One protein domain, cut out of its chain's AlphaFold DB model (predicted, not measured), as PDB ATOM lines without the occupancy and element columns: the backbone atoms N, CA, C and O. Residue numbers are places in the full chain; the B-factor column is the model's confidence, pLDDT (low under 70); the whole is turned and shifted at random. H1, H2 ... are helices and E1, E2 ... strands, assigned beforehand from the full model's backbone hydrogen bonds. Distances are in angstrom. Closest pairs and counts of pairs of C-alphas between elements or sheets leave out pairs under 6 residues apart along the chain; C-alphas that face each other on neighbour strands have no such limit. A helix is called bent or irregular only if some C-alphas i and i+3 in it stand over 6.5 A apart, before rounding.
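This is residues 62 to 158 of the 162 residues of an uncharacterized protein of Candidatus Roizmanbacteria bacterium RIFCSPLOWO2_01_FULL_44_13 (UniProt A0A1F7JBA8). One twisted sheet of six antiparallel strands, E1 to E6, stands as a wall; the short helix H3 packs over its edge strand E1 on one face, while H1 and H2 make a helical hairpin set off from the sheet. No named helix covers the opposite face, but the last residues, 154 to 158, run past it as a tail. The printed part has 97 residues with six named strands followed by three named helices, in the order E1, E2, E3, E4, E5, E6, H1, H2, H3, and the sheet's order is that of the chain. The class is mixed, helices and strands. The whole is compact, with a radius of gyration of the C-alphas of 12.9 A, and rounded, with spans of 35 by 30 by 30 A.

The first strand, E1, holds residues 62 to 66 and begins with C-alpha 62 at (246.478, 316.772, 405.070). E2, residues 70 to 77, is 23.2 A long from first to last C-alpha, and E3, residues 80 to 87, is 22.8 A long. E4, residues 91 to 96, measures 16.7 A. The short strands E5, residues 101 to 103, and E6, residues 106 to 109, follow. H1, residues 113 to 125, is 19.6 A long and begins with C-alpha 113 at (265.536, 308.455, 409.453). It is irregular: C-alphas 114 and 117 are 7.2 A apart. H2, residues 127 to 134, is 10.6 A long. H3, residues 144 to 149, is 8.7 A long and ends with C-alpha 149 at (249.174, 326.215, 409.198).

The sheet is a meander, each strand the antiparallel neighbour of the one before, and each such pair is a hairpin. E1 and E6 are its edge strands. E1 and E2 run at 173 degrees, with N 63 and O 74 2.8 A apart, within hydrogen-bond range. E2 and E3 also stand at 173 degrees, with N 73 and O 84 at 2.9 A. Between E3 and E4, at 168 degrees, N 83 and O 94 are 2.8 A apart. E4 and E5 stand at 166 degrees, with N 102 and O 95 at 2.7 A. E5 and E6 stand at 142 degrees, with N 103 and O 106 at 2.9 A. From edge to edge the strands' lines turn by 75 degrees. H3 is on the sheet at a height of 8.5 A and lies over E1; the closest C-alphas of the two, those of Tyr 65 and Ile 147, are 5.5 A apart. On the local plane H3 and E1 stand at 62 degrees, and H3 only just runs across the strands. H1 and H2 are not on the sheet. They form a helical hairpin and touch, H1 with residues 119 to 123 alone; the closest C-alphas are those of Ala 122 and Leu 130, 5.1 A apart. They run opposite ways at a shallow tilt of 33 degrees, only just short of steep. H2 and H3 are close but not clearly touching, with the C-alphas of Arg 127 and Glu 145 closest at 7.1 A. H1 and H3 are only just apart, at 8.0 A. In H2 and H3 every O i to N i+4 pair is within hydrogen-bond range; in H1, 7 of 9 are.

The two C-alphas farthest apart, those of Asn 68 and Pro 114, are 35.3 A from each other. The printed part has no cut. No link is long: that from H2 to H3, with 9 residues, is short, and the others are tight. The mean pLDDT of the printed part is 83.5; residue 137 and residues 139 to 141 are under 70.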
ATOM      1  N   GLN A  62     246.639 316.258 406.416       92.62
ATOM      2  CA  GLN A  62     246.478 316.772 405.070       92.62
ATOM      3  C   GLN A  62     246.579 318.296 405.105       92.62
ATOM      4  O   GLN A  62     245.834 318.968 405.820       92.62
ATOM      5  N   CYS A  63     247.509 318.845 404.332       90.19
ATOM      6  CA  CYS A  63     247.750 320.275 404.200       90.19
ATOM      7  C   CYS A  63     247.452 320.668 402.759       90.19
ATOM      8  O   CYS A  63     248.111 320.192 401.835       90.19
ATOM      9  N   LEU A  64     246.438 321.504 402.570       90.75
ATOM     10  CA  LEU A  64     246.033 321.997 401.261       90.75
ATOM     11  C   LEU A  64     246.181 323.510 401.270       90.75
ATOM     12  O   LEU A  64     245.443 324.209 401.967       90.75
ATOM     13  N   TYR A  65     247.129 324.002 400.485       88.06
ATOM     14  CA  TYR A  65     247.413 325.421 400.358       88.06
ATOM     15  C   TYR A  65     247.398 325.817 398.886       88.06
ATOM     16  O   TYR A  65     247.837 325.062 398.022       88.06
ATOM     17  N   LYS A  66     246.865 326.999 398.588       86.56
ATOM     18  CA  LYS A  66     246.829 327.550 397.237       86.56
ATOM     19  C   LYS A  66     247.138 329.032 397.305       86.56
ATOM     20  O   LYS A  66     246.501 329.753 398.074       86.56
ATOM     21  N   ASP A  67     248.059 329.469 396.466       82.56
ATOM     22  CA  ASP A  67     248.424 330.870 396.307       82.56
ATOM     23  C   ASP A  67     248.488 331.251 394.814       82.56
ATOM     24  O   ASP A  67     247.929 330.576 393.944       82.56
ATOM     25  N   ASN A  68     249.125 332.385 394.516       78.81
ATOM     26  CA  ASN A  68     249.299 332.877 393.149       78.81
ATOM     27  C   ASN A  68     250.369 332.106 392.351       78.81
ATOM     28  O   ASN A  68     250.408 332.225 391.117       78.81
ATOM     29  N   GLU A  69     251.238 331.366 393.042       74.69
ATOM     30  CA  GLU A  69     252.360 330.599 392.499       74.69
ATOM     31  C   GLU A  69     251.949 329.151 392.186       74.69
ATOM     32  O   GLU A  69     252.395 328.594 391.175       74.69
ATOM     33  N   GLY A  70     251.035 328.569 392.970       83.00
ATOM     34  CA  GLY A  70     250.561 327.209 392.749       83.00
ATOM     35  C   GLY A  70     249.582 326.645 393.782       83.00
ATOM     36  O   GLY A  70     249.078 327.320 394.678       83.00
ATOM     37  N   GLU A  71     249.298 325.356 393.613       87.69
ATOM     38  CA  GLU A  71     248.565 324.498 394.538       87.69
ATOM     39  C   GLU A  71     249.536 323.508 395.185       87.69
ATOM     40  O   GLU A  71     250.269 322.790 394.501       87.69
ATOM     41  N   TYR A  72     249.511 323.444 396.509       88.31
ATOM     42  CA  TYR A  72     250.385 322.621 397.329       88.31
ATOM     43  C   TYR A  72     249.520 321.667 398.142       88.31
ATOM     44  O   TYR A  72     248.687 322.091 398.946       88.31
ATOM     45  N   ALA A  73     249.719 320.371 397.933       90.19
ATOM     46  CA  ALA A  73     249.035 319.330 398.682       90.19
ATOM     47  C   ALA A  73     250.067 318.452 399.383       90.19
ATOM     48  O   ALA A  73     250.815 317.735 398.720       90.19
ATOM     49  N   VAL A  74     250.094 318.508 400.712       91.50
ATOM     50  CA  VAL A  74     250.989 317.712 401.553       91.50
ATOM     51  C   VAL A  74     250.175 316.700 402.349       91.50
ATOM     52  O   VAL A  74     249.181 317.055 402.978       91.50
ATOM     53  N   TYR A  75     250.609 315.448 402.333       92.06
ATOM     54  CA  TYR A  75     250.014 314.327 403.047       92.06
ATOM     55  C   TYR A  75     251.075 313.720 403.947       92.06
ATOM     56  O   TYR A  75     252.179 313.431 403.493       92.06
ATOM     57  N   ILE A  76     250.746 313.531 405.215       91.44
ATOM     58  CA  ILE A  76     251.648 312.985 406.225       91.44
ATOM     59  C   ILE A  76     250.910 311.841 406.897       91.44
ATOM     60  O   ILE A  76     249.768 312.032 407.302       91.44
ATOM     61  N   LYS A  77     251.520 310.661 406.980       91.62
ATOM     62  CA  LYS A  77     250.973 309.505 407.708       91.62
ATOM     63  C   LYS A  77     252.091 308.499 407.937       91.62
ATOM     64  O   LYS A  77     252.889 308.278 407.035       91.62
ATOM     65  N   ASN A  78     252.150 307.860 409.105       90.31
ATOM     66  CA  ASN A  78     253.094 306.760 409.368       90.31
ATOM     67  C   ASN A  78     254.566 307.078 409.016       90.31
ATOM     68  O   ASN A  78     255.286 306.223 408.507       90.31
ATOM     69  N   LYS A  79     255.018 308.307 409.293       89.00
ATOM     70  CA  LYS A  79     256.352 308.856 408.967       89.00
ATOM     71  C   LYS A  79     256.632 309.071 407.483       89.00
ATOM     72  O   LYS A  79     257.723 309.511 407.132       89.00
ATOM     73  N   GLN A  80     255.650 308.818 406.634       90.38
ATOM     74  CA  GLN A  80     255.711 309.108 405.216       90.38
ATOM     75  C   GLN A  80     255.162 310.506 404.959       90.38
ATOM     76  O   GLN A  80     254.202 310.940 405.604       90.38
ATOM     77  N   VAL A  81     255.779 311.210 404.014       90.19
ATOM     78  CA  VAL A  81     255.348 312.541 403.586       90.19
ATOM     79  C   VAL A  81     255.277 312.569 402.070       90.19
ATOM     80  O   VAL A  81     256.258 312.280 401.394       90.19
ATOM     81  N   LEU A  82     254.132 312.949 401.524       91.31
ATOM     82  CA  LEU A  82     253.957 313.200 400.102       91.31
ATOM     83  C   LEU A  82     253.591 314.665 399.900       91.31
ATOM     84  O   LEU A  82     252.586 315.112 400.434       91.31
ATOM     85  N   ALA A  83     254.360 315.392 399.101       89.94
ATOM     86  CA  ALA A  83     254.062 316.758 398.699       89.94
ATOM     87  C   ALA A  83     253.908 316.829 397.177       89.94
ATOM     88  O   ALA A  83     254.856 316.598 396.430       89.94
ATOM     89  N   ASN A  84     252.708 317.172 396.720       89.50
ATOM     90  CA  ASN A  84     252.435 317.497 395.327       89.50
ATOM     91  C   ASN A  84     252.419 319.017 395.179       89.50
ATOM     92  O   ASN A  84     251.616 319.693 395.827       89.50
ATOM     93  N   VAL A  85     253.289 319.537 394.320       86.75
ATOM     94  CA  VAL A  85     253.426 320.967 394.048       86.75
ATOM     95  C   VAL A  85     253.028 321.213 392.603       86.75
ATOM     96  O   VAL A  85     253.748 320.853 391.676       86.75
ATOM     97  N   LYS A  86     251.856 321.809 392.398       85.75
ATOM     98  CA  LYS A  86     251.356 322.190 391.077       85.75
ATOM     99  C   LYS A  86     251.533 323.683 390.886       85.75
ATOM    100  O   LYS A  86     250.780 324.474 391.440       85.75
ATOM    101  N   THR A  87     252.502 324.067 390.075       83.81
ATOM    102  CA  THR A  87     252.681 325.456 389.638       83.81
ATOM    103  C   THR A  87     252.007 325.674 388.281       83.81
ATOM    104  O   THR A  87     251.473 324.744 387.679       83.81
ATOM    105  N   LYS A  88     252.032 326.909 387.763       78.06
ATOM    106  CA  LYS A  88     251.515 327.216 386.413       78.06
ATOM    107  C   LYS A  88     252.272 326.500 385.286       78.06
ATOM    108  O   LYS A  88     251.700 326.322 384.215       78.06
ATOM    109  N   SER A  89     253.530 326.133 385.524       75.56
ATOM    110  CA  SER A  89     254.418 325.547 384.512       75.56
ATOM    111  C   SER A  89     254.630 324.051 384.716       75.56
ATOM    112  O   SER A  89     254.573 323.299 383.750       75.56
ATOM    113  N   ASP A  90     254.813 323.621 385.967       81.38
ATOM    114  CA  ASP A  90     255.248 322.263 386.300       81.38
ATOM    115  C   ASP A  90     254.413 321.648 387.426       81.38
ATOM    116  O   ASP A  90     253.864 322.354 388.279       81.38
ATOM    117  N   THR A  91     254.367 320.317 387.450       84.50
ATOM    118  CA  THR A  91     253.875 319.529 388.583       84.50
ATOM    119  C   THR A  91     255.023 318.694 389.126       84.50
ATOM    120  O   THR A  91     255.441 317.752 388.460       84.50
ATOM    121  N   ASP A  92     255.483 319.024 390.329       85.88
ATOM    122  CA  ASP A  92     256.559 318.309 391.010       85.88
ATOM    123  C   ASP A  92     255.956 317.411 392.105       85.88
ATOM    124  O   ASP A  92     255.125 317.860 392.911       85.88
ATOM    125  N   LYS A  93     256.360 316.136 392.152       89.88
ATOM    126  CA  LYS A  93     255.966 315.181 393.206       89.88
ATOM    127  C   LYS A  93     257.168 314.887 394.094       89.88
ATOM    128  O   LYS A  93     258.114 314.231 393.666       89.88
ATOM    129  N   TYR A  94     257.107 315.283 395.359       88.62
ATOM    130  CA  TYR A  94     258.100 314.921 396.367       88.62
ATOM    131  C   TYR A  94     257.528 313.864 397.295       88.62
ATOM    132  O   TYR A  94     256.444 314.041 397.844       88.62
ATOM    133  N   PHE A  95     258.252 312.772 397.494       91.00
ATOM    134  CA  PHE A  95     257.838 311.698 398.385       91.00
ATOM    135  C   PHE A  95     258.962 311.343 399.345       91.00
ATOM    136  O   PHE A  95     260.114 311.234 398.948       91.00
ATOM    137  N   PHE A  96     258.621 311.157 400.604       89.75
ATOM    138  CA  PHE A  96     259.514 310.730 401.653       89.75
ATOM    139  C   PHE A  96     258.921 309.489 402.314       89.75
ATOM    140  O   PHE A  96     257.802 309.539 402.821       89.75
ATOM    141  N   ASP A  97     259.655 308.378 402.291       90.00
ATOM    142  CA  ASP A  97     259.158 307.063 402.729       90.00
ATOM    143  C   ASP A  97     259.458 306.735 404.204       90.00
ATOM    144  O   ASP A  97     259.133 305.645 404.671       90.00
ATOM    145  N   GLY A  98     260.066 307.668 404.940       87.19
ATOM    146  CA  GLY A  98     260.574 307.444 406.294       87.19
ATOM    147  C   GLY A  98     262.100 307.409 406.370       87.19
ATOM    148  O   GLY A  98     262.638 307.692 407.437       87.19
ATOM    149  N   ASP A  99     262.800 307.158 405.258       89.62
ATOM    150  CA  ASP A  99     264.269 307.198 405.208       89.62
ATOM    151  C   ASP A  99     264.844 307.896 403.969       89.62
ATOM    152  O   ASP A  99     265.897 308.538 404.040       89.62
ATOM    153  N   CYS A 100     264.158 307.794 402.838       89.38
ATOM    154  CA  CYS A 100     264.580 308.313 401.550       89.38
ATOM    155  C   CYS A 100     263.612 309.374 401.023       89.38
ATOM    156  O   CYS A 100     262.395 309.217 401.082       89.38
ATOM    157  N   LEU A 101     264.178 310.439 400.458       88.50
ATOM    158  CA  LEU A 101     263.485 311.479 399.706       88.50
ATOM    159  C   LEU A 101     263.588 311.186 398.204       88.50
ATOM    160  O   LEU A 101     264.680 310.995 397.658       88.50
ATOM    161  N   TYR A 102     262.448 311.228 397.533       88.25
ATOM    162  CA  TYR A 102     262.265 311.067 396.101       88.25
ATOM    163  C   TYR A 102     261.660 312.352 395.535       88.25
ATOM    164  O   TYR A 102     260.786 312.951 396.157       88.25
ATOM    165  N   ALA A 103     262.102 312.756 394.348       88.62
ATOM    166  CA  ALA A 103     261.465 313.806 393.558       88.62
ATOM    167  C   ALA A 103     261.166 313.238 392.169       88.62
ATOM    168  O   ALA A 103     262.067 312.690 391.528       88.62
ATOM    169  N   ASP A 104     259.902 313.298 391.761       86.62
ATOM    170  CA  ASP A 104     259.362 312.728 390.524       86.62
ATOM    171  C   ASP A 104     259.731 311.249 390.338       86.62
ATOM    172  O   ASP A 104     260.149 310.797 389.274       86.62
ATOM    173  N   GLY A 105     259.644 310.484 391.432       85.06
ATOM    174  CA  GLY A 105     260.010 309.064 391.479       85.06
ATOM    175  C   GLY A 105     261.519 308.791 391.495       85.06
ATOM    176  O   GLY A 105     261.938 307.657 391.725       85.06
ATOM    177  N   VAL A 106     262.363 309.812 391.320       86.56
ATOM    178  CA  VAL A 106     263.821 309.677 391.376       86.56
ATOM    179  C   VAL A 106     264.302 309.865 392.806       86.56
ATOM    180  O   VAL A 106     264.126 310.926 393.403       86.56
ATOM    181  N   LYS A 107     264.978 308.851 393.344       89.75
ATOM    182  CA  LYS A 107     265.636 308.906 394.654       89.75
ATOM    183  C   LYS A 107     266.698 310.013 394.675       89.75
ATOM    184  O   LYS A 107     267.635 309.980 393.878       89.75
ATOM    185  N   LYS A 108     266.550 310.991 395.573       86.50
ATOM    186  CA  LYS A 108     267.459 312.144 395.716       86.50
ATOM    187  C   LYS A 108     268.379 312.019 396.925       86.50
ATOM    188  O   LYS A 108     269.554 312.350 396.820       86.50
ATOM    189  N   MET A 109     267.859 311.544 398.055       83.88
ATOM    190  CA  MET A 109     268.609 311.444 399.311       83.88
ATOM    191  C   MET A 109     268.064 310.297 400.166       83.88
ATOM    192  O   MET A 109     266.882 309.994 400.075       83.88
ATOM    193  N   CYS A 110     268.908 309.664 400.981       88.81
ATOM    194  CA  CYS A 110     268.531 308.598 401.920       88.81
ATOM    195  C   CYS A 110     269.273 308.757 403.247       88.81
ATOM    196  O   CYS A 110     270.108 309.658 403.375       88.81
ATOM    197  N   ASN A 111     269.003 307.855 404.198       86.19
ATOM    198  CA  ASN A 111     269.537 307.900 405.557       86.19
ATOM    199  C   ASN A 111     269.059 309.149 406.320       86.19
ATOM    200  O   ASN A 111     269.811 309.770 407.075       86.19
ATOM    201  N   LEU A 112     267.805 309.543 406.077       84.94
ATOM    202  CA  LEU A 112     267.150 310.676 406.724       84.94
ATOM    203  C   LEU A 112     266.403 310.271 408.000       84.94
ATOM    204  O   LEU A 112     266.092 311.147 408.809       84.94
ATOM    205  N   SER A 113     266.180 308.968 408.231       86.25
ATOM    206  CA  SER A 113     265.536 308.455 409.453       86.25
ATOM    207  C   SER A 113     266.109 309.050 410.752       86.25
ATOM    208  O   SER A 113     265.325 309.446 411.617       86.25
ATOM    209  N   PRO A 114     267.446 309.189 410.917       85.94
ATOM    210  CA  PRO A 114     268.028 309.761 412.135       85.94
ATOM    211  C   PRO A 114     267.671 311.238 412.364       85.94
ATOM    212  O   PRO A 114     267.765 311.732 413.485       85.94
ATOM    213  N   TYR A 115     267.265 311.951 411.311       81.81
ATOM    214  CA  TYR A 115     266.940 313.376 411.345       81.81
ATOM    215  C   TYR A 115     265.441 313.641 411.537       81.81
ATOM    216  O   TYR A 115     265.048 314.793 411.722       81.81
ATOM    217  N   LEU A 116     264.601 312.600 411.558       82.19
ATOM    218  CA  LEU A 116     263.151 312.733 411.719       82.19
ATOM    219  C   LEU A 116     262.759 313.477 412.991       82.19
ATOM    220  O   LEU A 116     261.970 314.414 412.935       82.19
ATOM    221  N   SER A 117     263.359 313.122 414.126       81.69
ATOM    222  CA  SER A 117     263.057 313.780 415.401       81.69
ATOM    223  C   SER A 117     263.461 315.258 415.406       81.69
ATOM    224  O   SER A 117     262.822 316.075 416.067       81.69
ATOM    225  N   LEU A 118     264.502 315.623 414.646       81.69
ATOM    226  CA  LEU A 118     264.887 317.024 414.459       81.69
ATOM    227  C   LEU A 118     263.857 317.762 413.605       81.69
ATOM    228  O   LEU A 118     263.495 318.889 413.938       81.69
ATOM    229  N   PHE A 119     263.362 317.125 412.542       80.44
ATOM    230  CA  PHE A 119     262.318 317.687 411.691       80.44
ATOM    231  C   PHE A 119     261.002 317.882 412.456       80.44
ATOM    232  O   PHE A 119     260.453 318.981 412.445       80.44
ATOM    233  N   GLU A 120     260.547 316.871 413.198       79.81
ATOM    234  CA  GLU A 120     259.365 316.954 414.070       79.81
ATOM    235  C   GLU A 120     259.502 318.089 415.098       79.81
ATOM    236  O   GLU A 120     258.592 318.903 415.280       79.81
ATOM    237  N   GLY A 121     260.679 318.210 415.722       80.94
ATOM    238  CA  GLY A 121     260.979 319.307 416.639       80.94
ATOM    239  C   GLY A 121     260.944 320.685 415.965       80.94
ATOM    240  O   GLY A 121     260.433 321.644 416.559       80.94
ATOM    241  N   ALA A 122     261.457 320.783 414.734       82.06
ATOM    242  CA  ALA A 122     261.517 322.017 413.953       82.06
ATOM    243  C   ALA A 122     260.130 322.487 413.504       82.06
ATOM    244  O   ALA A 122     259.786 323.648 413.730       82.06
ATOM    245  N   VAL A 123     259.316 321.582 412.952       79.88
ATOM    246  CA  VAL A 123     257.929 321.855 412.544       79.88
ATOM    247  C   VAL A 123     257.111 322.394 413.717       79.88
ATOM    248  O   VAL A 123     256.356 323.351 413.559       79.88
ATOM    249  N   GLY A 124     257.302 321.819 414.908       72.25
ATOM    250  CA  GLY A 124     256.515 322.178 416.082       72.25
ATOM    251  C   GLY A 124     256.907 323.482 416.781       72.25
ATOM    252  O   GLY A 124     256.091 324.075 417.492       72.25
ATOM    253  N   ASN A 125     258.176 323.896 416.674       72.19
ATOM    254  CA  ASN A 125     258.734 324.898 417.592       72.19
ATOM    255  C   ASN A 125     259.777 325.848 416.981       72.19
ATOM    256  O   ASN A 125     260.172 326.795 417.662       72.19
ATOM    257  N   ASN A 126     260.277 325.615 415.762       76.12
ATOM    258  CA  ASN A 126     261.431 326.360 415.251       76.12
ATOM    259  C   ASN A 126     261.402 326.563 413.725       76.12
ATOM    260  O   ASN A 126     262.042 325.836 412.963       76.12
ATOM    261  N   ARG A 127     260.708 327.626 413.291       74.50
ATOM    262  CA  ARG A 127     260.582 328.036 411.879       74.50
ATOM    263  C   ARG A 127     261.934 328.219 411.184       74.50
ATOM    264  O   ARG A 127     262.100 327.807 410.043       74.50
ATOM    265  N   ALA A 128     262.905 328.831 411.863       79.00
ATOM    266  CA  ALA A 128     264.222 329.084 411.282       79.00
ATOM    267  C   ALA A 128     264.956 327.773 410.972       79.00
ATOM    268  O   ALA A 128     265.528 327.620 409.894       79.00
ATOM    269  N   LEU A 129     264.895 326.807 411.893       80.06
ATOM    270  CA  LEU A 129     265.459 325.478 411.672       80.06
ATOM    271  C   LEU A 129     264.734 324.750 410.537       80.06
ATOM    272  O   LEU A 129     265.397 324.193 409.668       80.06
ATOM    273  N   LEU A 130     263.400 324.804 410.509       79.06
ATOM    274  CA  LEU A 130     262.609 324.195 409.444       79.06
ATOM    275  C   LEU A 130     263.009 324.749 408.070       79.06
ATOM    276  O   LEU A 130     263.389 323.976 407.196       79.06
ATOM    277  N   ASN A 131     263.018 326.074 407.908       75.88
ATOM    278  CA  ASN A 131     263.390 326.726 406.651       75.88
ATOM    279  C   ASN A 131     264.819 326.384 406.209       75.88
ATOM    280  O   ASN A 131     265.057 326.228 405.017       75.88
ATOM    281  N   ASN A 132     265.760 326.214 407.139       78.69
ATOM    282  CA  ASN A 132     267.119 325.781 406.799       78.69
ATOM    283  C   ASN A 132     267.182 324.315 406.341       78.69
ATOM    284  O   ASN A 132     268.006 323.982 405.493       78.69
ATOM    285  N   LEU A 133     266.337 323.441 406.897       75.62
ATOM    286  CA  LEU A 133     266.308 322.018 406.545       75.62
ATOM    287  C   LEU A 133     265.678 321.778 405.171       75.62
ATOM    288  O   LEU A 133     266.195 320.970 404.402       75.62
ATOM    289  N   VAL A 134     264.577 322.469 404.862       75.75
ATOM    290  CA  VAL A 134     263.825 322.235 403.617       75.75
ATOM    291  C   VAL A 134     264.086 323.267 402.527       75.75
ATOM    292  O   VAL A 134     263.913 322.956 401.354       75.75
ATOM    293  N   GLY A 135     264.548 324.467 402.881       73.31
ATOM    294  CA  GLY A 135     264.800 325.561 401.942       73.31
ATOM    295  C   GLY A 135     265.684 325.198 400.741       73.31
ATOM    296  O   GLY A 135     265.358 325.628 399.640       73.31
ATOM    297  N   PRO A 136     266.740 324.370 400.882       73.75
ATOM    298  CA  PRO A 136     267.538 323.922 399.736       73.75
ATOM    299  C   PRO A 136     266.787 323.033 398.730       73.75
ATOM    300  O   PRO A 136     267.256 322.861 397.608       73.75
ATOM    301  N   TYR A 137     265.658 322.442 399.129       67.81
ATOM    302  CA  TYR A 137     264.907 321.455 398.345       67.81
ATOM    303  C   TYR A 137     263.580 321.988 397.800       67.81
ATOM    304  O   TYR A 137     262.969 321.339 396.954       67.81
ATOM    305  N   ILE A 138     263.127 323.147 398.279       70.00
ATOM    306  CA  ILE A 138     261.853 323.754 397.893       70.00
ATOM    307  C   ILE A 138     262.122 324.937 396.954       70.00
ATOM    308  O   ILE A 138     263.084 325.683 397.132       70.00
ATOM    309  N   LYS A 139     261.267 325.111 395.936       67.06
ATOM    310  CA  LYS A 139     261.323 326.264 395.025       67.06
ATOM    311  C   LYS A 139     261.269 327.582 395.813       67.06
ATOM    312  O   LYS A 139     260.542 327.721 396.795       67.06
ATOM    313  N   THR A 140     262.053 328.561 395.370       66.25
ATOM    314  CA  THR A 140     262.085 329.902 395.965       66.25
ATOM    315  C   THR A 140     260.706 330.557 395.833       66.25
ATOM    316  O   THR A 140     260.201 330.634 394.720       66.25
ATOM    317  N   GLY A 141     260.116 331.015 396.943       66.00
ATOM    318  CA  GLY A 141     258.775 331.630 396.979       66.00
ATOM    319  C   GLY A 141     257.782 330.904 397.892       66.00
ATOM    320  O   GLY A 141     256.916 331.534 398.491       66.00
ATOM    321  N   VAL A 142     257.984 329.604 398.119       71.50
ATOM    322  CA  VAL A 142     257.084 328.783 398.941       71.50
ATOM    323  C   VAL A 142     257.279 329.057 400.439       71.50
ATOM    324  O   VAL A 142     258.334 328.747 401.002       71.50
ATOM    325  N   ASP A 143     256.248 329.575 401.118       75.62
ATOM    326  CA  ASP A 143     256.240 329.689 402.584       75.62
ATOM    327  C   ASP A 143     255.726 328.394 403.231       75.62
ATOM    328  O   ASP A 143     254.527 328.138 403.361       75.62
ATOM    329  N   VAL A 144     256.673 327.568 403.668       79.19
ATOM    330  CA  VAL A 144     256.411 326.285 404.331       79.19
ATOM    331  C   VAL A 144     255.575 326.467 405.599       79.19
ATOM    332  O   VAL A 144     254.766 325.601 405.924       79.19
ATOM    333  N   GLU A 145     255.716 327.587 406.312       78.62
ATOM    334  CA  GLU A 145     254.933 327.830 407.525       78.62
ATOM    335  C   GLU A 145     253.448 328.025 407.200       78.62
ATOM    336  O   GLU A 145     252.591 327.483 407.898       78.62
ATOM    337  N   GLU A 146     253.136 328.765 406.134       81.69
ATOM    338  CA  GLU A 146     251.755 328.969 405.682       81.69
ATOM    339  C   GLU A 146     251.110 327.647 405.266       81.69
ATOM    340  O   GLU A 146     249.993 327.350 405.693       81.69
ATOM    341  N   ILE A 147     251.845 326.795 404.545       83.12
ATOM    342  CA  ILE A 147     251.376 325.444 404.207       83.12
ATOM    343  C   ILE A 147     251.089 324.654 405.486       83.12
ATOM    344  O   ILE A 147     250.005 324.084 405.631       83.12
ATOM    345  N   LEU A 148     252.016 324.655 406.446       83.50
ATOM    346  CA  LEU A 148     251.865 323.889 407.680       83.50
ATOM    347  C   LEU A 148     250.709 324.382 408.566       83.50
ATOM    348  O   LEU A 148     250.068 323.583 409.250       83.50
ATOM    349  N   LYS A 149     250.367 325.674 408.519       84.19
ATOM    350  CA  LYS A 149     249.174 326.215 409.198       84.19
ATOM    351  C   LYS A 149     247.861 325.683 408.623       84.19
ATOM    352  O   LYS A 149     246.862 325.665 409.342       84.19
ATOM    353  N   THR A 150     247.844 325.264 407.355       85.69
ATOM    354  CA  THR A 150     246.649 324.672 406.725       85.69
ATOM    355  C   THR A 150     246.453 323.196 407.051       85.69
ATOM    356  O   THR A 150     245.385 322.657 406.762       85.69
ATOM    357  N   CYS A 151     247.452 322.543 407.653       87.62
ATOM    358  CA  CYS A 151     247.386 321.123 407.951       87.62
ATOM    359  C   CYS A 151     246.238 320.809 408.910       87.62
ATOM    360  O   CYS A 151     246.156 321.335 410.024       87.62
ATOM    361  N   LYS A 152     245.378 319.888 408.488       89.44
ATOM    362  CA  LYS A 152     244.307 319.320 409.300       89.44
ATOM    363  C   LYS A 152     244.618 317.862 409.568       89.44
ATOM    364  O   LYS A 152     245.111 317.159 408.691       89.44
ATOM    365  N   LYS A 153     244.325 317.416 410.787       89.00
ATOM    366  CA  LYS A 153     244.361 315.997 411.126       89.00
ATOM    367  C   LYS A 153     243.083 315.359 410.588       89.00
ATOM    368  O   LYS A 153     242.033 315.477 411.214       89.00
ATOM    369  N   GLU A 154     243.170 314.774 409.407       87.50
ATOM    370  CA  GLU A 154     242.046 314.207 408.666       87.50
ATOM    371  C   GLU A 154     242.502 312.890 408.055       87.50
ATOM    372  O   GLU A 154     243.615 312.800 407.545       87.50
ATOM    373  N   ASP A 155     241.671 311.857 408.169       86.25
ATOM    374  CA  ASP A 155     242.011 310.548 407.631       86.25
ATOM    375  C   ASP A 155     241.826 310.535 406.113       86.25
ATOM    376  O   ASP A 155     240.873 311.092 405.568       86.25
ATOM    377  N   PHE A 156     242.743 309.873 405.426       87.75
ATOM    378  CA  PHE A 156     242.735 309.727 403.979       87.75
ATOM    379  C   PHE A 156     243.232 308.332 403.612       87.75
ATOM    380  O   PHE A 156     243.920 307.657 404.387       87.75
ATOM    381  N   LYS A 157     242.842 307.878 402.420       85.38
ATOM    382  CA  LYS A 157     243.193 306.545 401.926       85.38
ATOM    383  C   LYS A 157     244.706 306.422 401.764       85.38
ATOM    384  O   LYS A 157     245.334 307.309 401.195       85.38
ATOM    385  N   ASP A 158     245.262 305.283 402.171       81.44
ATOM    386  CA  ASP A 158     246.698 305.003 402.025       81.44
ATOM    387  C   ASP A 158     247.149 304.985 400.559       81.44
ATOM    388  O   ASP A 158     248.298 305.299 400.270       81.44
TER     389      ASP A 158